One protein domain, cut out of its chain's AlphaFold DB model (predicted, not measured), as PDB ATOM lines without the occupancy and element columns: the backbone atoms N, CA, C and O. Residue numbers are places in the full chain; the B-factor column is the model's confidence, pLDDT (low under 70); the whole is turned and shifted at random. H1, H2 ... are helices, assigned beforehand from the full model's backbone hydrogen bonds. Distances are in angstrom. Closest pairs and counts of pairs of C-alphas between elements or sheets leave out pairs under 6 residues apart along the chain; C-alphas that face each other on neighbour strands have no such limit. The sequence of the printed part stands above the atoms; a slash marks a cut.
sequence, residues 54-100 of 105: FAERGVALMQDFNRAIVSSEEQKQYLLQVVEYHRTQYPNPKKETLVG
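Overview. This is residues 54 to 100 of the 105 residues of an uncharacterized protein of Helobdella robusta (UniProt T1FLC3). Two long helices, H1 and H2, make an L with its corner at the link between them, and a short helix, H3, lies beyond the far end of H2, on the side to which H1 points away from the corner, like an open U with an empty middle. The printed part has 47 residues with three named helices, H1, H2, H3 in that order, and no named strand: all helix. It is loose, radius of gyration of the C-alphas 13.6 A, and flat, spanning 33 by 29 by 14 A.

Along the chain. H1, residues 54 to 69, begins at C-alpha 54 (-10.983, -23.226, -35.822) and is 22.3 A long. H2, residues 73 to 89, is 24.7 A long. H3, residues 95 to 99, is 6.3 A long and ends at C-alpha 99 (6.203, -3.782, -51.377).

Arrangement. H1 and H2 are close but not clearly touching, the closest C-alphas, of Asn 66 and Lys 76, being 7.8 A apart. Their lines are about perpendicular, at 74 degrees. H3 is apart from both. In H1, H2 and H3 every O i to N i+4 pair is within hydrogen-bond range.

Size, cuts and confidence. The C-alphas farthest apart, of Glu 56 and Gly 100, are 35.9 A apart. The printed part has no cut, and both links are tight. The pLDDT is under 70 at residues 93, 95 and 97 to 100.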
ATOM      1  N   PHE A  54     -12.130 -23.985 -35.332       70.94
ATOM      2  CA  PHE A  54     -10.983 -23.226 -35.822       70.94
ATOM      3  C   PHE A  54      -9.816 -24.117 -36.262       70.94
ATOM      4  O   PHE A  54      -9.204 -23.831 -37.291       70.94
ATOM      5  N   ALA A  55      -9.504 -25.195 -35.535       78.88
ATOM      6  CA  ALA A  55      -8.442 -26.105 -35.956       78.88
ATOM      7  C   ALA A  55      -8.906 -27.044 -37.077       78.88
ATOM      8  O   ALA A  55      -8.159 -27.262 -38.020       78.88
ATOM      9  N   GLU A  56     -10.139 -27.548 -37.027       82.94
ATOM     10  CA  GLU A  56     -10.765 -28.357 -38.078       82.94
ATOM     11  C   GLU A  56     -10.858 -27.565 -39.386       82.94
ATOM     12  O   GLU A  56     -10.433 -28.056 -40.431       82.94
ATOM     13  N   ARG A  57     -11.293 -26.301 -39.331       83.06
ATOM     14  CA  ARG A  57     -11.292 -25.368 -40.464       83.06
ATOM     15  C   ARG A  57      -9.881 -25.045 -40.934       83.06
ATOM     16  O   ARG A  57      -9.664 -24.934 -42.135       83.06
ATOM     17  N   GLY A  58      -8.922 -24.908 -40.019       83.69
ATOM     18  CA  GLY A  58      -7.510 -24.737 -40.363       83.69
ATOM     19  C   GLY A  58      -6.962 -25.932 -41.146       83.69
ATOM     20  O   GLY A  58      -6.350 -25.754 -42.198       83.69
ATOM     21  N   VAL A  59      -7.242 -27.151 -40.682       84.19
ATOM     22  CA  VAL A  59      -6.858 -28.400 -41.351       84.19
ATOM     23  C   VAL A  59      -7.557 -28.535 -42.702       84.19
ATOM     24  O   VAL A  59      -6.885 -28.814 -43.692       84.19
ATOM     25  N   ALA A  60      -8.867 -28.289 -42.772       87.50
ATOM     26  CA  ALA A  60      -9.628 -28.333 -44.018       87.50
ATOM     27  C   ALA A  60      -9.077 -27.333 -45.045       87.50
ATOM     28  O   ALA A  60      -8.796 -27.708 -46.178       87.50
ATOM     29  N   LEU A  61      -8.799 -26.093 -44.628       85.88
ATOM     30  CA  LEU A  61      -8.208 -25.076 -45.497       85.88
ATOM     31  C   LEU A  61      -6.836 -25.507 -46.030       85.88
ATOM     32  O   LEU A  61      -6.563 -25.348 -47.217       85.88
ATOM     33  N   MET A  62      -5.977 -26.076 -45.179       83.12
ATOM     34  CA  MET A  62      -4.677 -26.601 -45.607       83.12
ATOM     35  C   MET A  62      -4.828 -27.766 -46.594       83.12
ATOM     36  O   MET A  62      -4.084 -27.845 -47.572       83.12
ATOM     37  N   GLN A  63      -5.774 -28.675 -46.355       85.19
ATOM     38  CA  GLN A  63      -6.052 -29.801 -47.249       85.19
ATOM     39  C   GLN A  63      -6.579 -29.332 -48.606       85.19
ATOM     40  O   GLN A  63      -6.126 -29.825 -49.640       85.19
ATOM     41  N   ASP A  64      -7.498 -28.373 -48.615       86.81
ATOM     42  CA  ASP A  64      -8.111 -27.851 -49.833       86.81
ATOM     43  C   ASP A  64      -7.118 -27.020 -50.644       86.81
ATOM     44  O   ASP A  64      -7.015 -27.198 -51.855       86.81
ATOM     45  N   PHE A  65      -6.300 -26.198 -49.982       81.88
ATOM     46  CA  PHE A  65      -5.215 -25.464 -50.630       81.88
ATOM     47  C   PHE A  65      -4.183 -26.404 -51.263       81.88
ATOM     48  O   PHE A  65      -3.810 -26.223 -52.421       81.88
ATOM     49  N   ASN A  66      -3.766 -27.450 -50.541       80.19
ATOM     50  CA  ASN A  66      -2.852 -28.456 -51.084       80.19
ATOM     51  C   ASN A  66      -3.453 -29.155 -52.311       80.19
ATOM     52  O   ASN A  66      -2.756 -29.320 -53.304       80.19
ATOM     53  N   ARG A  67      -4.741 -29.519 -52.280       80.88
ATOM     54  CA  ARG A  67      -5.423 -30.133 -53.431       80.88
ATOM     55  C   ARG A  67      -5.587 -29.180 -54.618       80.88
ATOM     56  O   ARG A  67      -5.562 -29.637 -55.754       80.88
ATOM     57  N   ALA A  68      -5.759 -27.883 -54.370       81.06
ATOM     58  CA  ALA A  68      -5.962 -26.888 -55.420       81.06
ATOM     59  C   ALA A  68      -4.672 -26.520 -56.173       81.06
ATOM     60  O   ALA A  68      -4.734 -26.215 -57.362       81.06
ATOM     61  N   ILE A  69      -3.515 -26.521 -55.498       74.69
ATOM     62  CA  ILE A  69      -2.246 -26.061 -56.091       74.69
ATOM     63  C   ILE A  69      -1.422 -27.202 -56.681       74.69
ATOM     64  O   ILE A  69      -0.738 -27.002 -57.684       74.69
ATOM     65  N   VAL A  70      -1.463 -28.390 -56.077       76.19
ATOM     66  CA  VAL A  70      -0.619 -29.514 -56.492       76.19
ATOM     67  C   VAL A  70      -1.462 -30.764 -56.696       76.19
ATOM     68  O   VAL A  70      -2.203 -31.193 -55.817       76.19
ATOM     69  N   SER A  71      -1.352 -31.355 -57.883       78.94
ATOM     70  CA  SER A  71      -2.069 -32.584 -58.248       78.94
ATOM     71  C   SER A  71      -1.221 -33.843 -58.037       78.94
ATOM     72  O   SER A  71      -1.739 -34.953 -58.142       78.94
ATOM     73  N   SER A  72       0.074 -33.692 -57.729       83.56
ATOM     74  CA  SER A  72       0.995 -34.793 -57.438       83.56
ATOM     75  C   SER A  72       1.927 -34.483 -56.262       83.56
ATOM     76  O   SER A  72       2.168 -33.327 -55.905       83.56
ATOM     77  N   GLU A  73       2.480 -35.538 -55.661       82.56
ATOM     78  CA  GLU A  73       3.465 -35.427 -54.580       82.56
ATOM     79  C   GLU A  73       4.757 -34.732 -55.040       82.56
ATOM     80  O   GLU A  73       5.327 -33.930 -54.304       82.56
ATOM     81  N   GLU A  74       5.170 -34.952 -56.287       85.75
ATOM     82  CA  GLU A  74       6.345 -34.304 -56.876       85.75
ATOM     83  C   GLU A  74       6.174 -32.779 -56.971       85.75
ATOM     84  O   GLU A  74       7.050 -32.023 -56.546       85.75
ATOM     85  N   GLN A  75       5.007 -32.309 -57.429       85.06
ATOM     86  CA  GLN A  75       4.686 -30.876 -57.456       85.06
ATOM     87  C   GLN A  75       4.670 -30.273 -56.048       85.06
ATOM     88  O   GLN A  75       5.131 -29.148 -55.847       85.06
ATOM     89  N   LYS A  76       4.180 -31.028 -55.058       84.31
ATOM     90  CA  LYS A  76       4.199 -30.618 -53.650       84.31
ATOM     91  C   LYS A  76       5.627 -30.455 -53.137       84.31
ATOM     92  O   LYS A  76       5.934 -29.443 -52.509       84.31
ATOM     93  N   GLN A  77       6.497 -31.423 -53.414       86.44
ATOM     94  CA  GLN A  77       7.884 -31.386 -52.964       86.44
ATOM     95  C   GLN A  77       8.652 -30.224 -53.601       86.44
ATOM     96  O   GLN A  77       9.392 -29.522 -52.909       86.44
ATOM     97  N   TYR A  78       8.416 -29.966 -54.887       87.38
ATOM     98  CA  TYR A  78       8.983 -28.813 -55.579       87.38
ATOM     99  C   TYR A  78       8.494 -27.486 -54.978       87.38
ATOM    100  O   TYR A  78       9.298 -26.606 -54.673       87.38
ATOM    101  N   LEU A  79       7.188 -27.350 -54.720       85.75
ATOM    102  CA  LEU A  79       6.620 -26.156 -54.090       85.75
ATOM    103  C   LEU A  79       7.249 -25.875 -52.718       85.75
ATOM    104  O   LEU A  79       7.565 -24.726 -52.415       85.75
ATOM    105  N   LEU A  80       7.474 -26.910 -51.902       87.81
ATOM    106  CA  LEU A  80       8.131 -26.762 -50.600       87.81
ATOM    107  C   LEU A  80       9.562 -26.228 -50.737       87.81
ATOM    108  O   LEU A  80       9.947 -25.331 -49.988       87.81
ATOM    109  N   GLN A  81      10.326 -26.716 -51.718       90.88
ATOM    110  CA  GLN A  81      11.676 -26.214 -51.992       90.88
ATOM    111  C   GLN A  81      11.664 -24.739 -52.410       90.88
ATOM    112  O   GLN A  81      12.479 -23.956 -51.922       90.88
ATOM    113  N   VAL A  82      10.715 -24.341 -53.263       88.69
ATOM    114  CA  VAL A  82      10.560 -22.944 -53.700       88.69
ATOM    115  C   VAL A  82      10.175 -22.033 -52.531       88.69
ATOM    116  O   VAL A  82      10.739 -20.948 -52.390       88.69
ATOM    117  N   VAL A  83       9.252 -22.468 -51.665       86.56
ATOM    118  CA  VAL A  83       8.837 -21.705 -50.474       86.56
ATOM    119  C   VAL A  83       9.996 -21.526 -49.496       86.56
ATOM    120  O   VAL A  83      10.208 -20.416 -49.007       86.56
ATOM    121  N   GLU A  84      10.761 -22.583 -49.220       89.75
ATOM    122  CA  GLU A  84      11.927 -22.493 -48.336       89.75
ATOM    123  C   GLU A  84      13.011 -21.593 -48.927       89.75
ATOM    124  O   GLU A  84      13.496 -20.690 -48.244       89.75
ATOM    125  N   TYR A  85      13.313 -21.735 -50.219       91.06
ATOM    126  CA  TYR A  85      14.217 -20.815 -50.904       91.06
ATOM    127  C   TYR A  85      13.742 -19.360 -50.767       91.06
ATOM    128  O   TYR A  85      14.507 -18.506 -50.321       91.06
ATOM    129  N   HIS A  86      12.465 -19.076 -51.029       86.75
ATOM    130  CA  HIS A  86      11.900 -17.734 -50.879       86.75
ATOM    131  C   HIS A  86      12.031 -17.192 -49.444       86.75
ATOM    132  O   HIS A  86      12.353 -16.021 -49.255       86.75
ATOM    133  N   ARG A  87      11.840 -18.021 -48.411       87.50
ATOM    134  CA  ARG A  87      12.027 -17.613 -47.003       87.50
ATOM    135  C   ARG A  87      13.472 -17.238 -46.680       87.50
ATOM    136  O   ARG A  87      13.678 -16.317 -45.895       87.50
ATOM    137  N   THR A  88      14.459 -17.895 -47.299       89.19
ATOM    138  CA  THR A  88      15.870 -17.486 -47.152       89.19
ATOM    139  C   THR A  88      16.145 -16.119 -47.773       89.19
ATOM    140  O   THR A  88      16.919 -15.345 -47.218       89.19
ATOM    141  N   GLN A  89      15.493 -15.802 -48.898       86.75
ATOM    142  CA  GLN A  89      15.665 -14.520 -49.587       86.75
ATOM    143  C   GLN A  89      14.912 -13.381 -48.886       86.75
ATOM    144  O   GLN A  89      15.377 -12.244 -48.868       86.75
ATOM    145  N   TYR A  90      13.773 -13.689 -48.257       84.31
ATOM    146  CA  TYR A  90      12.911 -12.722 -47.573       84.31
ATOM    147  C   TYR A  90      12.662 -13.125 -46.108       84.31
ATOM    148  O   TYR A  90      11.551 -13.533 -45.757       84.31
ATOM    149  N   PRO A  91      13.665 -12.978 -45.220       81.31
ATOM    150  CA  PRO A  91      13.577 -13.413 -43.821       81.31
ATOM    151  C   PRO A  91      12.560 -12.621 -42.983       81.31
ATOM    152  O   PRO A  91      12.149 -13.072 -41.917       81.31
ATOM    153  N   ASN A  92      12.112 -11.456 -43.464       79.69
ATOM    154  CA  ASN A  92      11.043 -10.672 -42.848       79.69
ATOM    155  C   ASN A  92       9.901 -10.439 -43.857       79.69
ATOM    156  O   ASN A  92       9.803  -9.355 -44.432       79.69
ATOM    157  N   PRO A  93       9.031 -11.437 -44.100       69.19
ATOM    158  CA  PRO A  93       8.007 -11.393 -45.145       69.19
ATOM    159  C   PRO A  93       6.767 -10.592 -44.709       69.19
ATOM    160  O   PRO A  93       5.629 -11.043 -44.834       69.19
ATOM    161  N   LYS A  94       6.968  -9.394 -44.153       79.31
ATOM    162  CA  LYS A  94       5.876  -8.457 -43.870       79.31
ATOM    163  C   LYS A  94       5.476  -7.755 -45.161       79.31
ATOM    164  O   LYS A  94       6.323  -7.456 -45.999       79.31
ATOM    165  N   LYS A  95       4.189  -7.429 -45.299       69.75
ATOM    166  CA  LYS A  95       3.657  -6.712 -46.472       69.75
ATOM    167  C   LYS A  95       4.443  -5.423 -46.763       69.75
ATOM    168  O   LYS A  95       4.766  -5.150 -47.908       69.75
ATOM    169  N   GLU A  96       4.815  -4.690 -45.717       73.44
ATOM    170  CA  GLU A  96       5.641  -3.475 -45.789       73.44
ATOM    171  C   GLU A  96       7.038  -3.736 -46.378       73.44
ATOM    172  O   GLU A  96       7.554  -2.929 -47.143       73.44
ATOM    173  N   THR A  97       7.640  -4.881 -46.052       66.38
ATOM    174  CA  THR A  97       8.992  -5.261 -46.481       66.38
ATOM    175  C   THR A  97       9.022  -5.797 -47.914       66.38
ATOM    176  O   THR A  97      10.037  -5.673 -48.590       66.38
ATOM    177  N   LEU A  98       7.909  -6.352 -48.403       67.25
ATOM    178  CA  LEU A  98       7.802  -6.918 -49.752       67.25
ATOM    179  C   LEU A  98       7.404  -5.879 -50.817       67.25
ATOM    180  O   LEU A  98       7.756  -6.033 -51.981       67.25
ATOM    181  N   VAL A  99       6.691  -4.813 -50.436       64.62
ATOM    182  CA  VAL A  99       6.203  -3.782 -51.377       64.62
ATOM    183  C   VAL A  99       7.268  -2.714 -51.686       64.62
ATOM    184  O   VAL A  99       7.208  -2.081 -52.735       64.62
ATOM    185  N   GLY A 100       8.286  -2.546 -50.833       55.28
ATOM    186  CA  GLY A 100       9.355  -1.550 -51.021       55.28
ATOM    187  C   GLY A 100      10.474  -1.929 -52.005       55.28
ATOM    188  O   GLY A 100      11.364  -1.116 -52.231       55.28
TER     189      GLY A 100